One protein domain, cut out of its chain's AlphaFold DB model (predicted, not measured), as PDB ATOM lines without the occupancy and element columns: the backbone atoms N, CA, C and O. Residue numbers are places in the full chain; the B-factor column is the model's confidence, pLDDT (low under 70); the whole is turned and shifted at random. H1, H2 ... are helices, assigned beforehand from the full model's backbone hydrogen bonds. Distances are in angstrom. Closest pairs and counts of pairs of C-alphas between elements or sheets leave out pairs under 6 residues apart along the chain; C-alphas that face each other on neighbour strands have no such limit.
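Overview. This is residues 230 to 350 of the 1140 residues of a protein of Marssonina coronariae (UniProt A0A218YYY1). One long helix, H6, forms the core, and H1, H2 and H3 stand in an arc round one side of it, H2 more loosely than H1 and H3. Two short helices, H4 and H5, sit by the first end of H6, and H7 folds back beside its last end. The printed part has 121 residues with seven named helices, H1 to H7 in order, and no named strand; its class is all helix. It is compact, with a radius of gyration of the C-alphas of 15.5 A and spans of 43 by 31 by 29 A.

Arrangement. Start at the hub, H6, residues 314 to 332. H3, residues 273 to 284, touches it at a shallow tilt of 26 degrees, opposite ways; the closest C-alphas, of Ile 277 and Leu 328, are 6.1 A apart. H1, residues 230 to 241, touches residues 319 to 327 of H6, closest at the C-alphas of Leu 236 and Leu 323, 6.2 A. H2, residues 248 to 259, is near H6, with 8 pairs of C-alphas within 10 A. At C-alphas 303 and 315, 5.7 A apart, H4, residues 300 to 303, only just touches H6, with 3 pairs within 8 A. H5, residues 308 to 311, and H7, residues 339 to 346, are close to H6 but not clearly touching. Every O i to N i+4 pair is within hydrogen-bond range in H3, H6 and H7, against 7 of 8 in H1 and in H2; H4 and H5 are too short for such a pair.

Along the chain. Find C-alpha 314 at (5.398, -7.606, 12.779); H6 runs 26.6 A to C-alpha 332 at (2.823, -13.690, -12.998). H1 measures 17.1 A, H3 16.5 A, H2 15.9 A.

Size, cuts and confidence. The farthest C-alphas, of Leu 267 and Ala 307, are 45.0 A apart. The printed part has no cut; the links H2 to H3 and H3 to H4 are long. Look for pLDDT under 70 at residues 306 to 313.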
ATOM      1  N   SER A 230      16.863  -3.551   5.825       82.25
ATOM      2  CA  SER A 230      17.541  -2.754   4.795       82.25
ATOM      3  C   SER A 230      17.581  -3.484   3.450       82.25
ATOM      4  O   SER A 230      17.122  -2.941   2.452       82.25
ATOM      5  N   THR A 231      18.022  -4.744   3.425       86.44
ATOM      6  CA  THR A 231      18.092  -5.569   2.206       86.44
ATOM      7  C   THR A 231      16.711  -5.832   1.588       86.44
ATOM      8  O   THR A 231      16.580  -5.866   0.363       86.44
ATOM      9  N   ILE A 232      15.663  -5.976   2.411       88.19
ATOM     10  CA  ILE A 232      14.272  -6.080   1.935       88.19
ATOM     11  C   ILE A 232      13.849  -4.784   1.224       88.19
ATOM     12  O   ILE A 232      13.336  -4.831   0.104       88.19
ATOM     13  N   LEU A 233      14.095  -3.625   1.843       85.94
ATOM     14  CA  LEU A 233      13.729  -2.312   1.299       85.94
ATOM     15  C   LEU A 233      14.547  -1.950   0.050       85.94
ATOM     16  O   LEU A 233      13.983  -1.454  -0.921       85.94
ATOM     17  N   GLU A 234      15.844  -2.261   0.023       86.31
ATOM     18  CA  GLU A 234      16.708  -2.106  -1.155       86.31
ATOM     19  C   GLU A 234      16.180  -2.905  -2.355       86.31
ATOM     20  O   GLU A 234      16.126  -2.380  -3.471       86.31
ATOM     21  N   ARG A 235      15.724  -4.151  -2.141       89.69
ATOM     22  CA  ARG A 235      15.118  -4.951  -3.216       89.69
ATOM     23  C   ARG A 235      13.743  -4.418  -3.629       89.69
ATOM     24  O   ARG A 235      13.459  -4.424  -4.823       89.69
ATOM     25  N   LEU A 236      12.920  -3.911  -2.707       89.50
ATOM     26  CA  LEU A 236      11.654  -3.247  -3.056       89.50
ATOM     27  C   LEU A 236      11.892  -1.998  -3.928       89.50
ATOM     28  O   LEU A 236      11.330  -1.913  -5.017       89.50
ATOM     29  N   ILE A 237      12.804  -1.102  -3.528       88.25
ATOM     30  CA  ILE A 237      13.213   0.088  -4.308       88.25
ATOM     31  C   ILE A 237      13.748  -0.300  -5.696       88.25
ATOM     32  O   ILE A 237      13.554   0.426  -6.673       88.25
ATOM     33  N   PHE A 238      14.433  -1.440  -5.807       88.38
ATOM     34  CA  PHE A 238      14.879  -1.964  -7.095       88.38
ATOM     35  C   PHE A 238      13.693  -2.419  -7.968       88.38
ATOM     36  O   PHE A 238      13.602  -2.017  -9.127       88.38
ATOM     37  N   LEU A 239      12.760  -3.201  -7.413       88.88
ATOM     38  CA  LEU A 239      11.581  -3.716  -8.127       88.88
ATOM     39  C   LEU A 239      10.579  -2.618  -8.534       88.88
ATOM     40  O   LEU A 239       9.853  -2.783  -9.518       88.88
ATOM     41  N   GLU A 240      10.561  -1.478  -7.833       85.62
ATOM     42  CA  GLU A 240       9.836  -0.269  -8.257       85.62
ATOM     43  C   GLU A 240      10.356   0.282  -9.601       85.62
ATOM     44  O   GLU A 240       9.576   0.823 -10.386       85.62
ATOM     45  N   ARG A 241      11.654   0.114  -9.908       82.00
ATOM     46  CA  ARG A 241      12.298   0.648 -11.127       82.00
ATOM     47  C   ARG A 241      12.191  -0.277 -12.339       82.00
ATOM     48  O   ARG A 241      12.273   0.200 -13.468       82.00
ATOM     49  N   GLY A 242      12.021  -1.581 -12.128       77.81
ATOM     50  CA  GLY A 242      11.903  -2.567 -13.202       77.81
ATOM     51  C   GLY A 242      11.973  -4.009 -12.703       77.81
ATOM     52  O   GLY A 242      12.352  -4.269 -11.564       77.81
ATOM     53  N   PHE A 243      11.616  -4.956 -13.572       85.06
ATOM     54  CA  PHE A 243      11.733  -6.389 -13.303       85.06
ATOM     55  C   PHE A 243      12.689  -7.049 -14.308       85.06
ATOM     56  O   PHE A 243      12.729  -6.676 -15.478       85.06
ATOM     57  N   GLU A 244      13.490  -8.007 -13.843       82.69
ATOM     58  CA  GLU A 244      14.684  -8.530 -14.533       82.69
ATOM     59  C   GLU A 244      14.353  -9.637 -15.559       82.69
ATOM     60  O   GLU A 244      15.094 -10.611 -15.682       82.69
ATOM     61  N   GLU A 245      13.240  -9.503 -16.295       79.38
ATOM     62  CA  GLU A 245      12.690 -10.545 -17.191       79.38
ATOM     63  C   GLU A 245      13.685 -11.044 -18.257       79.38
ATOM     64  O   GLU A 245      13.575 -12.177 -18.720       79.38
ATOM     65  N   GLU A 246      14.660 -10.213 -18.634       77.38
ATOM     66  CA  GLU A 246      15.667 -10.488 -19.668       77.38
ATOM     67  C   GLU A 246      16.893 -11.273 -19.146       77.38
ATOM     68  O   GLU A 246      17.719 -11.720 -19.940       77.38
ATOM     69  N   TYR A 247      17.024 -11.472 -17.826       83.31
ATOM     70  CA  TYR A 247      18.222 -12.043 -17.196       83.31
ATOM     71  C   TYR A 247      17.883 -13.197 -16.232       83.31
ATOM     72  O   TYR A 247      17.893 -13.034 -15.011       83.31
ATOM     73  N   GLU A 248      17.642 -14.403 -16.763       80.81
ATOM     74  CA  GLU A 248      17.281 -15.598 -15.971       80.81
ATOM     75  C   GLU A 248      18.238 -15.888 -14.801       80.81
ATOM     76  O   GLU A 248      17.805 -16.133 -13.674       80.81
ATOM     77  N   ASP A 249      19.551 -15.824 -15.050       81.62
ATOM     78  CA  ASP A 249      20.582 -16.042 -14.029       81.62
ATOM     79  C   ASP A 249      20.529 -14.998 -12.903       81.62
ATOM     80  O   ASP A 249      20.948 -15.289 -11.783       81.62
ATOM     81  N   LEU A 250      20.031 -13.789 -13.179       84.56
ATOM     82  CA  LEU A 250      19.865 -12.720 -12.194       84.56
ATOM     83  C   LEU A 250      18.570 -12.919 -11.392       84.56
ATOM     84  O   LEU A 250      18.636 -12.943 -10.164       84.56
ATOM     85  N   MET A 251      17.442 -13.210 -12.057       85.50
ATOM     86  CA  MET A 251      16.185 -13.602 -11.395       85.50
ATOM     87  C   MET A 251      16.372 -14.789 -10.436       85.50
ATOM     88  O   MET A 251      15.881 -14.749  -9.306       85.50
ATOM     89  N   TYR A 252      17.092 -15.832 -10.871       86.31
ATOM     90  CA  TYR A 252      17.378 -17.018 -10.056       86.31
ATOM     91  C   TYR A 252      18.273 -16.684  -8.851       86.31
ATOM     92  O   TYR A 252      17.992 -17.116  -7.730       86.31
ATOM     93  N   LYS A 253      19.337 -15.888  -9.053       84.12
ATOM     94  CA  LYS A 253      20.221 -15.446  -7.960       84.12
ATOM     95  C   LYS A 253      19.448 -14.616  -6.939       84.12
ATOM     96  O   LYS A 253      19.516 -14.925  -5.755       84.12
ATOM     97  N   ASN A 254      18.695 -13.611  -7.376       85.38
ATOM     98  CA  ASN A 254      17.987 -12.710  -6.471       85.38
ATOM     99  C   ASN A 254      16.940 -13.447  -5.623       85.38
ATOM    100  O   ASN A 254      16.841 -13.174  -4.429       85.38
ATOM    101  N   LEU A 255      16.257 -14.455  -6.181       85.12
ATOM    102  CA  LEU A 255      15.334 -15.291  -5.415       85.12
ATOM    103  C   LEU A 255      16.060 -16.252  -4.454       85.12
ATOM    104  O   LEU A 255      15.885 -16.151  -3.241       85.12
ATOM    105  N   TYR A 256      16.903 -17.168  -4.945       85.31
ATOM    106  CA  TYR A 256      17.401 -18.297  -4.130       85.31
ATOM    107  C   TYR A 256      18.752 -18.079  -3.431       85.31
ATOM    108  O   TYR A 256      19.155 -18.884  -2.582       85.31
ATOM    109  N   ARG A 257      19.481 -17.002  -3.751       79.56
ATOM    110  CA  ARG A 257      20.650 -16.581  -2.960       79.56
ATOM    111  C   ARG A 257      20.214 -15.777  -1.736       79.56
ATOM    112  O   ARG A 257      20.766 -16.001  -0.662       79.56
ATOM    113  N   ASN A 258      19.223 -14.897  -1.907       81.00
ATOM    114  CA  ASN A 258      18.906 -13.848  -0.935       81.00
ATOM    115  C   ASN A 258      17.606 -14.111  -0.157       81.00
ATOM    116  O   ASN A 258      17.602 -13.909   1.051       81.00
ATOM    117  N   LEU A 259      16.534 -14.596  -0.804       85.00
ATOM    118  CA  LEU A 259      15.192 -14.680  -0.196       85.00
ATOM    119  C   LEU A 259      14.765 -16.109   0.178       85.00
ATOM    120  O   LEU A 259      14.287 -16.338   1.285       85.00
ATOM    121  N   LEU A 260      14.960 -17.092  -0.705       86.50
ATOM    122  CA  LEU A 260      14.503 -18.481  -0.520       86.50
ATOM    123  C   LEU A 260      15.663 -19.484  -0.467       86.50
ATOM    124  O   LEU A 260      16.770 -19.204  -0.934       86.50
ATOM    125  N   ARG A 261      15.418 -20.687   0.064       81.81
ATOM    126  CA  ARG A 261      16.314 -21.848  -0.089       81.81
ATOM    127  C   ARG A 261      15.781 -22.764  -1.204       81.81
ATOM    128  O   ARG A 261      14.713 -23.338  -1.041       81.81
ATOM    129  N   ASP A 262      16.513 -22.894  -2.315       79.25
ATOM    130  CA  ASP A 262      16.215 -23.873  -3.384       79.25
ATOM    131  C   ASP A 262      16.482 -25.300  -2.849       79.25
ATOM    132  O   ASP A 262      17.633 -25.576  -2.480       79.25
ATOM    133  N   PRO A 263      15.469 -26.188  -2.764       71.88
ATOM    134  CA  PRO A 263      15.636 -27.543  -2.236       71.88
ATOM    135  C   PRO A 263      16.369 -28.478  -3.210       71.88
ATOM    136  O   PRO A 263      17.120 -29.346  -2.772       71.88
ATOM    137  N   ASP A 264      16.213 -28.272  -4.522       75.12
ATOM    138  CA  ASP A 264      16.736 -29.143  -5.585       75.12
ATOM    139  C   ASP A 264      18.046 -28.598  -6.196       75.12
ATOM    140  O   ASP A 264      18.529 -29.101  -7.215       75.12
ATOM    141  N   ARG A 265      18.658 -27.583  -5.560       76.25
ATOM    142  CA  ARG A 265      19.836 -26.819  -6.027       76.25
ATOM    143  C   ARG A 265      21.013 -27.664  -6.532       76.25
ATOM    144  O   ARG A 265      21.761 -27.199  -7.387       76.25
ATOM    145  N   LEU A 266      21.225 -28.857  -5.976       71.31
ATOM    146  CA  LEU A 266      22.338 -29.744  -6.345       71.31
ATOM    147  C   LEU A 266      22.015 -30.686  -7.516       71.31
ATOM    148  O   LEU A 266      22.934 -31.253  -8.097       71.31
ATOM    149  N   LEU A 267      20.734 -30.853  -7.858       73.12
ATOM    150  CA  LEU A 267      20.264 -31.784  -8.886       73.12
ATOM    151  C   LEU A 267      19.712 -31.029 -10.101       73.12
ATOM    152  O   LEU A 267      20.231 -31.161 -11.209       73.12
ATOM    153  N   HIS A 268      18.678 -30.207  -9.900       76.75
ATOM    154  CA  HIS A 268      17.948 -29.527 -10.976       76.75
ATOM    155  C   HIS A 268      17.506 -28.106 -10.570       76.75
ATOM    156  O   HIS A 268      16.299 -27.888 -10.405       76.75
ATOM    157  N   PRO A 269      18.447 -27.138 -10.457       79.06
ATOM    158  CA  PRO A 269      18.197 -25.754 -10.037       79.06
ATOM    159  C   PRO A 269      16.931 -25.121 -10.616       79.06
ATOM    160  O   PRO A 269      16.629 -25.257 -11.806       79.06
ATOM    161  N   HIS A 270      16.197 -24.380  -9.789       83.44
ATOM    162  CA  HIS A 270      14.876 -23.844 -10.131       83.44
ATOM    163  C   HIS A 270      14.917 -22.581 -11.020       83.44
ATOM    164  O   HIS A 270      14.340 -21.549 -10.690       83.44
ATOM    165  N   ARG A 271      15.594 -22.668 -12.178       82.94
ATOM    166  CA  ARG A 271      15.758 -21.573 -13.158       82.94
ATOM    167  C   ARG A 271      14.460 -21.177 -13.878       82.94
ATOM    168  O   ARG A 271      14.181 -19.989 -13.980       82.94
ATOM    169  N   ALA A 272      13.656 -22.138 -14.339       84.25
ATOM    170  CA  ALA A 272      12.425 -21.862 -15.097       84.25
ATOM    171  C   ALA A 272      11.401 -21.041 -14.284       84.25
ATOM    172  O   ALA A 272      11.180 -21.331 -13.103       84.25
ATOM    173  N   MET A 273      10.763 -20.037 -14.898       86.88
ATOM    174  CA  MET A 273       9.914 -19.071 -14.183       86.88
ATOM    175  C   MET A 273       8.719 -19.740 -13.487       86.88
ATOM    176  O   MET A 273       8.382 -19.374 -12.365       86.88
ATOM    177  N   GLU A 274       8.151 -20.794 -14.077       85.31
ATOM    178  CA  GLU A 274       7.032 -21.569 -13.530       85.31
ATOM    179  C   GLU A 274       7.408 -22.291 -12.229       85.31
ATOM    180  O   GLU A 274       6.583 -22.405 -11.320       85.31
ATOM    181  N   LYS A 275       8.663 -22.755 -12.107       85.81
ATOM    182  CA  LYS A 275       9.185 -23.303 -10.845       85.81
ATOM    183  C   LYS A 275       9.298 -22.198  -9.793       85.81
ATOM    184  O   LYS A 275       8.834 -22.385  -8.676       85.81
ATOM    185  N   GLN A 276       9.848 -21.040 -10.163       89.12
ATOM    186  CA  GLN A 276      10.001 -19.894  -9.255       89.12
ATOM    187  C   GLN A 276       8.644 -19.363  -8.755       89.12
ATOM    188  O   GLN A 276       8.497 -19.071  -7.572       89.12
ATOM    189  N   ILE A 277       7.632 -19.318  -9.628       89.56
ATOM    190  CA  ILE A 277       6.235 -19.016  -9.283       89.56
ATOM    191  C   ILE A 277       5.665 -20.083  -8.335       89.56
ATOM    192  O   ILE A 277       5.098 -19.734  -7.301       89.56
ATOM    193  N   SER A 278       5.845 -21.375  -8.643       87.62
ATOM    194  CA  SER A 278       5.372 -22.471  -7.784       87.62
ATOM    195  C   SER A 278       5.978 -22.424  -6.381       87.62
ATOM    196  O   SER A 278       5.274 -22.729  -5.422       87.62
ATOM    197  N   ASP A 279       7.254 -22.075  -6.245       87.56
ATOM    198  CA  ASP A 279       7.935 -22.042  -4.951       87.56
ATOM    199  C   ASP A 279       7.539 -20.803  -4.133       87.56
ATOM    200  O   ASP A 279       7.257 -20.926  -2.943       87.56
ATOM    201  N   LEU A 280       7.410 -19.631  -4.769       89.88
ATOM    202  CA  LEU A 280       6.892 -18.411  -4.131       89.88
ATOM    203  C   LEU A 280       5.459 -18.594  -3.604       89.88
ATOM    204  O   LEU A 280       5.180 -18.239  -2.460       89.88
ATOM    205  N   ILE A 281       4.574 -19.218  -4.393       88.75
ATOM    206  CA  ILE A 281       3.221 -19.615  -3.959       88.75
ATOM    207  C   ILE A 281       3.291 -20.501  -2.704       88.75
ATOM    208  O   ILE A 281       2.533 -20.317  -1.751       88.75
ATOM    209  N   MET A 282       4.207 -21.469  -2.673       85.06
ATOM    210  CA  MET A 282       4.307 -22.406  -1.553       85.06
ATOM    211  C   MET A 282       4.890 -21.762  -0.287       85.06
ATOM    212  O   MET A 282       4.490 -22.141   0.810       85.06
ATOM    213  N   VAL A 283       5.762 -20.758  -0.415       88.25
ATOM    214  CA  VAL A 283       6.287 -20.000   0.733       88.25
ATOM    215  C   VAL A 283       5.243 -19.033   1.290       88.25
ATOM    216  O   VAL A 283       5.079 -18.977   2.506       88.25
ATOM    217  N   LEU A 284       4.488 -18.327   0.438       88.50
ATOM    218  CA  LEU A 284       3.385 -17.451   0.870       88.50
ATOM    219  C   LEU A 284       2.198 -18.235   1.467       88.50
ATOM    220  O   LEU A 284       1.458 -17.702   2.283       88.50
ATOM    221  N   SER A 285       2.064 -19.531   1.162       85.19
ATOM    222  CA  SER A 285       1.093 -20.436   1.811       85.19
ATOM    223  C   SER A 285       1.298 -20.638   3.330       85.19
ATOM    224  O   SER A 285       0.453 -21.268   3.969       85.19
ATOM    225  N   ARG A 286       2.421 -20.202   3.925       83.88
ATOM    226  CA  ARG A 286       2.767 -20.506   5.331       83.88
ATOM    227  C   ARG A 286       1.924 -19.701   6.331       83.88
ATOM    228  O   ARG A 286       1.762 -18.495   6.195       83.88
ATOM    229  N   LYS A 287       1.485 -20.353   7.417       81.31
ATOM    230  CA  LYS A 287       0.690 -19.742   8.514       81.31
ATOM    231  C   LYS A 287       1.444 -18.695   9.359       81.31
ATOM    232  O   LYS A 287       0.883 -18.162  10.308       81.31
ATOM    233  N   GLU A 288       2.713 -18.447   9.047       84.19
ATOM    234  CA  GLU A 288       3.568 -17.433   9.679       84.19
ATOM    235  C   GLU A 288       3.264 -16.012   9.166       84.19
ATOM    236  O   GLU A 288       3.595 -15.037   9.837       84.19
ATOM    237  N   TRP A 289       2.646 -15.893   7.985       89.06
ATOM    238  CA  TRP A 289       2.356 -14.625   7.313       89.06
ATOM    239  C   TRP A 289       1.044 -13.968   7.773       89.06
ATOM    240  O   TRP A 289       0.181 -14.589   8.395       89.06
ATOM    241  N   ILE A 290       0.878 -12.686   7.442       89.69
ATOM    242  CA  ILE A 290      -0.318 -11.897   7.749       89.69
ATOM    243  C   ILE A 290      -1.422 -12.259   6.748       89.69
ATOM    244  O   ILE A 290      -1.329 -11.962   5.558       89.69
ATOM    245  N   ASP A 291      -2.493 -12.885   7.232       89.12
ATOM    246  CA  ASP A 291      -3.627 -13.306   6.404       89.12
ATOM    247  C   ASP A 291      -4.539 -12.117   6.038       89.12
ATOM    248  O   ASP A 291      -5.509 -11.804   6.737       89.12
ATOM    249  N   PHE A 292      -4.227 -11.450   4.923       91.00
ATOM    250  CA  PHE A 292      -4.994 -10.317   4.384       91.00
ATOM    251  C   PHE A 292      -6.379 -10.686   3.828       91.00
ATOM    252  O   PHE A 292      -7.164  -9.783   3.529       91.00
ATOM    253  N   SER A 293      -6.726 -11.977   3.733       86.94
ATOM    254  CA  SER A 293      -8.095 -12.384   3.378       86.94
ATOM    255  C   SER A 293      -9.104 -12.085   4.495       86.94
ATOM    256  O   SER A 293     -10.304 -11.960   4.241       86.94
ATOM    257  N   ARG A 294      -8.624 -11.903   5.732       87.25
ATOM    258  CA  ARG A 294      -9.448 -11.568   6.896       87.25
ATOM    259  C   ARG A 294      -9.678 -10.069   7.006       87.25
ATOM    260  O   ARG A 294      -8.728  -9.289   7.045       87.25
ATOM    261  N   LEU A 295     -10.940  -9.685   7.200       86.88
ATOM    262  CA  LEU A 295     -11.370  -8.294   7.403       86.88
ATOM    263  C   LEU A 295     -10.552  -7.564   8.487       86.88
ATOM    264  O   LEU A 295     -10.206  -6.399   8.308       86.88
ATOM    265  N   GLU A 296     -10.177  -8.248   9.575       87.62
ATOM    266  CA  GLU A 296      -9.380  -7.674  10.674       87.62
ATOM    267  C   GLU A 296      -8.026  -7.092  10.218       87.62
ATOM    268  O   GLU A 296      -7.600  -6.053  10.730       87.62
ATOM    269  N   ASN A 297      -7.405  -7.697   9.197       89.88
ATOM    270  CA  ASN A 297      -6.084  -7.334   8.674       89.88
ATOM    271  C   ASN A 297      -6.140  -6.368   7.474       89.88
ATOM    272  O   ASN A 297      -5.099  -5.883   7.036       89.88
ATOM    273  N   GLN A 298      -7.325  -6.047   6.936       90.69
ATOM    274  CA  GLN A 298      -7.438  -5.261   5.693       90.69
ATOM    275  C   GLN A 298      -7.024  -3.784   5.815       90.69
ATOM    276  O   GLN A 298      -6.790  -3.127   4.800       90.69
ATOM    277  N   VAL A 299      -6.882  -3.250   7.035       91.19
ATOM    278  CA  VAL A 299      -6.309  -1.910   7.261       91.19
ATOM    279  C   VAL A 299      -4.782  -2.013   7.304       91.19
ATOM    280  O   VAL A 299      -4.169  -2.036   8.372       91.19
ATOM    281  N   VAL A 300      -4.183  -2.099   6.115       89.88
ATOM    282  CA  VAL A 300      -2.757  -2.397   5.878       89.88
ATOM    283  C   VAL A 300      -1.809  -1.502   6.686       89.88
ATOM    284  O   VAL A 300      -0.822  -1.988   7.240       89.88
ATOM    285  N   ALA A 301      -2.123  -0.211   6.828       88.56
ATOM    286  CA  ALA A 301      -1.289   0.743   7.562       88.56
ATOM    287  C   ALA A 301      -1.034   0.365   9.032       88.56
ATOM    288  O   ALA A 301      -0.023   0.777   9.599       88.56
ATOM    289  N   LYS A 302      -1.881  -0.473   9.651       86.19
ATOM    290  CA  LYS A 302      -1.649  -0.973  11.018       86.19
ATOM    291  C   LYS A 302      -0.322  -1.725  11.158       86.19
ATOM    292  O   LYS A 302       0.218  -1.740  12.255       86.19
ATOM    293  N   PHE A 303       0.219  -2.292  10.078       86.56
ATOM    294  CA  PHE A 303       1.462  -3.068  10.104       86.56
ATOM    295  C   PHE A 303       2.736  -2.251   9.824       86.56
ATOM    296  O   PHE A 303       3.821  -2.740  10.130       86.56
ATOM    297  N   PHE A 304       2.629  -1.025   9.288       83.19
ATOM    298  CA  PHE A 304       3.797  -0.200   8.923       83.19
ATOM    299  C   PHE A 304       3.782   1.255   9.430       83.19
ATOM    300  O   PHE A 304       4.800   1.930   9.317       83.19
ATOM    301  N   ALA A 305       2.673   1.758   9.985       74.62
ATOM    302  CA  ALA A 305       2.532   3.169  10.376       74.62
ATOM    303  C   ALA A 305       2.468   3.413  11.896       74.62
ATOM    304  O   ALA A 305       2.302   4.547  12.334       74.62
ATOM    305  N   ASN A 306       2.553   2.366  12.723       65.12
ATOM    306  CA  ASN A 306       2.372   2.465  14.173       65.12
ATOM    307  C   ASN A 306       3.564   1.852  14.923       65.12
ATOM    308  O   ASN A 306       3.800   0.645  14.851       65.12
ATOM    309  N   ALA A 307       4.266   2.691  15.690       52.16
ATOM    310  CA  ALA A 307       5.476   2.351  16.446       52.16
ATOM    311  C   ALA A 307       5.290   1.278  17.541       52.16
ATOM    312  O   ALA A 307       6.267   0.797  18.095       52.16
ATOM    313  N   LYS A 308       4.062   0.834  17.846       51.28
ATOM    314  CA  LYS A 308       3.851  -0.346  18.710       51.28
ATOM    315  C   LYS A 308       4.058  -1.689  18.006       51.28
ATOM    316  O   LYS A 308       4.124  -2.711  18.676       51.28
ATOM    317  N   TYR A 309       4.170  -1.713  16.677       51.06
ATOM    318  CA  TYR A 309       4.401  -2.951  15.915       51.06
ATOM    319  C   TYR A 309       5.825  -3.090  15.354       51.06
ATOM    320  O   TYR A 309       6.151  -4.132  14.778       51.06
ATOM    321  N   THR A 310       6.685  -2.086  15.557       53.94
ATOM    322  CA  THR A 310       8.145  -2.245  15.453       53.94
ATOM    323  C   THR A 310       8.689  -3.057  16.633       53.94
ATOM    324  O   THR A 310       9.560  -3.896  16.416       53.94
ATOM    325  N   GLU A 311       8.113  -2.908  17.834       51.41
ATOM    326  CA  GLU A 311       8.424  -3.720  19.028       51.41
ATOM    327  C   GLU A 311       8.069  -5.213  18.835       51.41
ATOM    328  O   GLU A 311       8.898  -6.087  19.073       51.41
ATOM    329  N   ASP A 312       6.870  -5.511  18.318       61.66
ATOM    330  CA  ASP A 312       6.349  -6.876  18.089       61.66
ATOM    331  C   ASP A 312       6.992  -7.624  16.891       61.66
ATOM    332  O   ASP A 312       6.545  -8.711  16.516       61.66
ATOM    333  N   GLY A 313       7.967  -7.032  16.188       69.50
ATOM    334  CA  GLY A 313       8.609  -7.610  14.993       69.50
ATOM    335  C   GLY A 313       7.719  -7.731  13.737       69.50
ATOM    336  O   GLY A 313       8.232  -7.918  12.629       69.50
ATOM    337  N   ARG A 314       6.395  -7.556  13.870       80.06
ATOM    338  CA  ARG A 314       5.398  -7.606  12.779       80.06
ATOM    339  C   ARG A 314       5.706  -6.644  11.630       80.06
ATOM    340  O   ARG A 314       5.410  -6.965  10.483       80.06
ATOM    341  N   TYR A 315       6.354  -5.516  11.919       83.62
ATOM    342  CA  TYR A 315       6.854  -4.579  10.911       83.62
ATOM    343  C   TYR A 315       7.778  -5.258   9.882       83.62
ATOM    344  O   TYR A 315       7.587  -5.133   8.672       83.62
ATOM    345  N   LYS A 316       8.764  -6.036  10.353       85.81
ATOM    346  CA  LYS A 316       9.719  -6.760   9.495       85.81
ATOM    347  C   LYS A 316       9.024  -7.871   8.702       85.81
ATOM    348  O   LYS A 316       9.313  -8.051   7.521       85.81
ATOM    349  N   LEU A 317       8.083  -8.573   9.340       88.88
ATOM    350  CA  LEU A 317       7.258  -9.610   8.712       88.88
ATOM    351  C   LEU A 317       6.455  -9.047   7.526       88.88
ATOM    352  O   LEU A 317       6.495  -9.624   6.442       88.88
ATOM    353  N   PHE A 318       5.801  -7.893   7.709       91.56
ATOM    354  CA  PHE A 318       5.021  -7.219   6.668       91.56
ATOM    355  C   PHE A 318       5.852  -6.888   5.421       91.56
ATOM    356  O   PHE A 318       5.473  -7.270   4.314       91.56
ATOM    357  N   PHE A 319       7.005  -6.230   5.580       90.50
ATOM    358  CA  PHE A 319       7.847  -5.876   4.429       90.50
ATOM    359  C   PHE A 319       8.467  -7.105   3.746       90.50
ATOM    360  O   PHE A 319       8.620  -7.104   2.523       90.50
ATOM    361  N   HIS A 320       8.771  -8.172   4.493       91.56
ATOM    362  CA  HIS A 320       9.246  -9.427   3.905       91.56
ATOM    363  C   HIS A 320       8.148 -10.115   3.073       91.56
ATOM    364  O   HIS A 320       8.401 -10.500   1.931       91.56
ATOM    365  N   GLN A 321       6.920 -10.193   3.599       93.94
ATOM    366  CA  GLN A 321       5.755 -10.709   2.877       93.94
ATOM    367  C   GLN A 321       5.490  -9.891   1.607       93.94
ATOM    368  O   GLN A 321       5.436 -10.450   0.516       93.94
ATOM    369  N   LEU A 322       5.433  -8.558   1.726       94.06
ATOM    370  CA  LEU A 322       5.244  -7.633   0.606       94.06
ATOM    371  C   LEU A 322       6.285  -7.838  -0.506       94.06
ATOM    372  O   LEU A 322       5.924  -7.816  -1.682       94.06
ATOM    373  N   LEU A 323       7.557  -8.072  -0.162       94.25
ATOM    374  CA  LEU A 323       8.613  -8.348  -1.138       94.25
ATOM    375  C   LEU A 323       8.400  -9.679  -1.877       94.25
ATOM    376  O   LEU A 323       8.508  -9.716  -3.104       94.25
ATOM    377  N   LEU A 324       8.061 -10.758  -1.167       94.19
ATOM    378  CA  LEU A 324       7.764 -12.055  -1.791       94.19
ATOM    379  C   LEU A 324       6.517 -11.973  -2.690       94.19
ATOM    380  O   LEU A 324       6.524 -12.487  -3.811       94.19
ATOM    381  N   SER A 325       5.484 -11.255  -2.245       95.19
ATOM    382  CA  SER A 325       4.263 -10.986  -3.011       95.19
ATOM    383  C   SER A 325       4.522 -10.096  -4.235       95.19
ATOM    384  O   SER A 325       3.914 -10.313  -5.284       95.19
ATOM    385  N   MET A 326       5.463  -9.147  -4.157       93.75
ATOM    386  CA  MET A 326       5.897  -8.318  -5.289       93.75
ATOM    387  C   MET A 326       6.684  -9.128  -6.328       93.75
ATOM    388  O   MET A 326       6.381  -9.043  -7.516       93.75
ATOM    389  N   GLU A 327       7.645  -9.956  -5.903       93.44
ATOM    390  CA  GLU A 327       8.348 -10.899  -6.787       93.44
ATOM    391  C   GLU A 327       7.348 -11.822  -7.504       93.44
ATOM    392  O   GLU A 327       7.398 -11.948  -8.728       93.44
ATOM    393  N   LEU A 328       6.391 -12.416  -6.776       93.75
ATOM    394  CA  LEU A 328       5.363 -13.279  -7.367       93.75
ATOM    395  C   LEU A 328       4.457 -12.517  -8.348       93.75
ATOM    396  O   LEU A 328       4.205 -13.008  -9.450       93.75
ATOM    397  N   TYR A 329       4.001 -11.315  -7.986       93.50
ATOM    398  CA  TYR A 329       3.156 -10.479  -8.842       93.50
ATOM    399  C   TYR A 329       3.849 -10.124 -10.161       93.50
ATOM    400  O   TYR A 329       3.262 -10.296 -11.230       93.50
ATOM    401  N   LEU A 330       5.107  -9.679 -10.111       91.75
ATOM    402  CA  LEU A 330       5.868  -9.303 -11.306       91.75
ATOM    403  C   LEU A 330       6.132 -10.506 -12.222       91.75
ATOM    404  O   LEU A 330       6.020 -10.375 -13.439       91.75
ATOM    405  N   ARG A 331       6.384 -11.690 -11.650       91.50
ATOM    406  CA  ARG A 331       6.557 -12.947 -12.401       91.50
ATOM    407  C   ARG A 331       5.269 -13.378 -13.099       91.50
ATOM    408  O   ARG A 331       5.285 -13.621 -14.300       91.50
ATOM    409  N   ILE A 332       4.133 -13.380 -12.396       90.81
ATOM    410  CA  ILE A 332       2.823 -13.690 -12.998       90.81
ATOM    411  C   ILE A 332       2.468 -12.684 -14.108       90.81
ATOM    412  O   ILE A 332       1.887 -13.069 -15.121       90.81
ATOM    413  N   GLN A 333       2.838 -11.410 -13.954       89.38
ATOM    414  CA  GLN A 333       2.573 -10.367 -14.951       89.38
ATOM    415  C   GLN A 333       3.555 -10.336 -16.135       89.38
ATOM    416  O   GLN A 333       3.306  -9.578 -17.075       89.38
ATOM    417  N   SER A 334       4.612 -11.159 -16.131       88.50
ATOM    418  CA  SER A 334       5.627 -11.203 -17.193       88.50
ATOM    419  C   SER A 334       5.019 -11.299 -18.597       88.50
ATOM    420  O   SER A 334       3.988 -11.942 -18.828       88.50
ATOM    421  N   LYS A 335       5.704 -10.684 -19.568       85.19
ATOM    422  CA  LYS A 335       5.346 -10.746 -20.996       85.19
ATOM    423  C   LYS A 335       5.530 -12.146 -21.597       85.19
ATOM    424  O   LYS A 335       5.023 -12.404 -22.683       85.19
ATOM    425  N   GLN A 336       6.245 -13.038 -20.907       85.38
ATOM    426  CA  GLN A 336       6.480 -14.421 -21.334       85.38
ATOM    427  C   GLN A 336       5.227 -15.306 -21.193       85.38
ATOM    428  O   GLN A 336       5.105 -16.326 -21.870       85.38
ATOM    429  N   HIS A 337       4.273 -14.926 -20.335       86.88
ATOM    430  CA  HIS A 337       3.045 -15.683 -20.098       86.88
ATOM    431  C   HIS A 337       1.860 -15.109 -20.886       86.88
ATOM    432  O   HIS A 337       1.630 -13.901 -20.897       86.88
ATOM    433  N   SER A 338       1.060 -15.981 -21.507       87.56
ATOM    434  CA  SER A 338      -0.177 -15.571 -22.180       87.56
ATOM    435  C   SER A 338      -1.281 -15.241 -21.170       87.56
ATOM    436  O   SER A 338      -1.376 -15.868 -20.115       87.56
ATOM    437  N   GLU A 339      -2.169 -14.305 -21.511       85.38
ATOM    438  CA  GLU A 339      -3.268 -13.889 -20.621       85.38
ATOM    439  C   GLU A 339      -4.193 -15.056 -20.222       85.38
ATOM    440  O   GLU A 339      -4.663 -15.111 -19.088       85.38
ATOM    441  N   TYR A 340      -4.376 -16.053 -21.098       85.88
ATOM    442  CA  TYR A 340      -5.084 -17.296 -20.762       85.88
ATOM    443  C   TYR A 340      -4.370 -18.101 -19.662       85.88
ATOM    444  O   TYR A 340      -5.020 -18.585 -18.736       85.88
ATOM    445  N   ALA A 341      -3.039 -18.226 -19.726       85.69
ATOM    446  CA  ALA A 341      -2.262 -18.916 -18.696       85.69
ATOM    447  C   ALA A 341      -2.286 -18.148 -17.363       85.69
ATOM    448  O   ALA A 341      -2.492 -18.761 -16.315       85.69
ATOM    449  N   LYS A 342      -2.177 -16.810 -17.402       89.38
ATOM    450  CA  LYS A 342      -2.319 -15.941 -16.218       89.38
ATOM    451  C   LYS A 342      -3.689 -16.115 -15.559       89.38
ATOM    452  O   LYS A 342      -3.759 -16.403 -14.365       89.38
ATOM    453  N   ALA A 343      -4.770 -16.017 -16.336       86.38
ATOM    454  CA  ALA A 343      -6.137 -16.186 -15.844       86.38
ATOM    455  C   ALA A 343      -6.366 -17.574 -15.233       86.38
ATOM    456  O   ALA A 343      -6.930 -17.687 -14.145       86.38
ATOM    457  N   LYS A 344      -5.872 -18.630 -15.888       86.38
ATOM    458  CA  LYS A 344      -6.021 -20.011 -15.418       86.38
ATOM    459  C   LYS A 344      -5.176 -20.328 -14.180       86.38
ATOM    460  O   LYS A 344      -5.599 -21.158 -13.381       86.38
ATOM    461  N   LEU A 345      -4.028 -19.668 -13.989       88.31
ATOM    462  CA  LEU A 345      -3.272 -19.733 -12.735       88.31
ATOM    463  C   LEU A 345      -4.026 -19.017 -11.607       88.31
ATOM    464  O   LEU A 345      -4.255 -19.619 -10.561       88.31
ATOM    465  N   VAL A 346      -4.435 -17.760 -11.815       87.00
ATOM    466  CA  VAL A 346      -5.099 -16.948 -10.777       87.00
ATOM    467  C   VAL A 346      -6.419 -17.583 -10.325       87.00
ATOM    468  O   VAL A 346      -6.674 -17.645  -9.128       87.00
ATOM    469  N   ALA A 347      -7.194 -18.169 -11.244       83.69
ATOM    470  CA  ALA A 347      -8.412 -18.932 -10.937       83.69
ATOM    471  C   ALA A 347      -8.171 -20.289 -10.226       83.69
ATOM    472  O   ALA A 347      -9.105 -21.073 -10.048       83.69
ATOM    473  N   GLN A 348      -6.928 -20.606  -9.855       84.12
ATOM    474  CA  GLN A 348      -6.543 -21.781  -9.066       84.12
ATOM    475  C   GLN A 348      -5.759 -21.411  -7.795       84.12
ATOM    476  O   GLN A 348      -5.366 -22.317  -7.056       84.12
ATOM    477  N   LEU A 349      -5.519 -20.120  -7.530       85.75
ATOM    478  CA  LEU A 349      -4.790 -19.680  -6.341       85.75
ATOM    479  C   LEU A 349      -5.656 -19.764  -5.067       85.75
ATOM    480  O   LEU A 349      -6.863 -19.538  -5.124       85.75
ATOM    481  N   PRO A 350      -5.048 -20.046  -3.900       83.31
ATOM    482  CA  PRO A 350      -5.698 -19.891  -2.602       83.31
ATOM    483  C   PRO A 350      -6.036 -18.418  -2.303       83.31
ATOM    484  O   PRO A 350      -5.237 -17.545  -2.661       83.31
TER     485      PRO A 350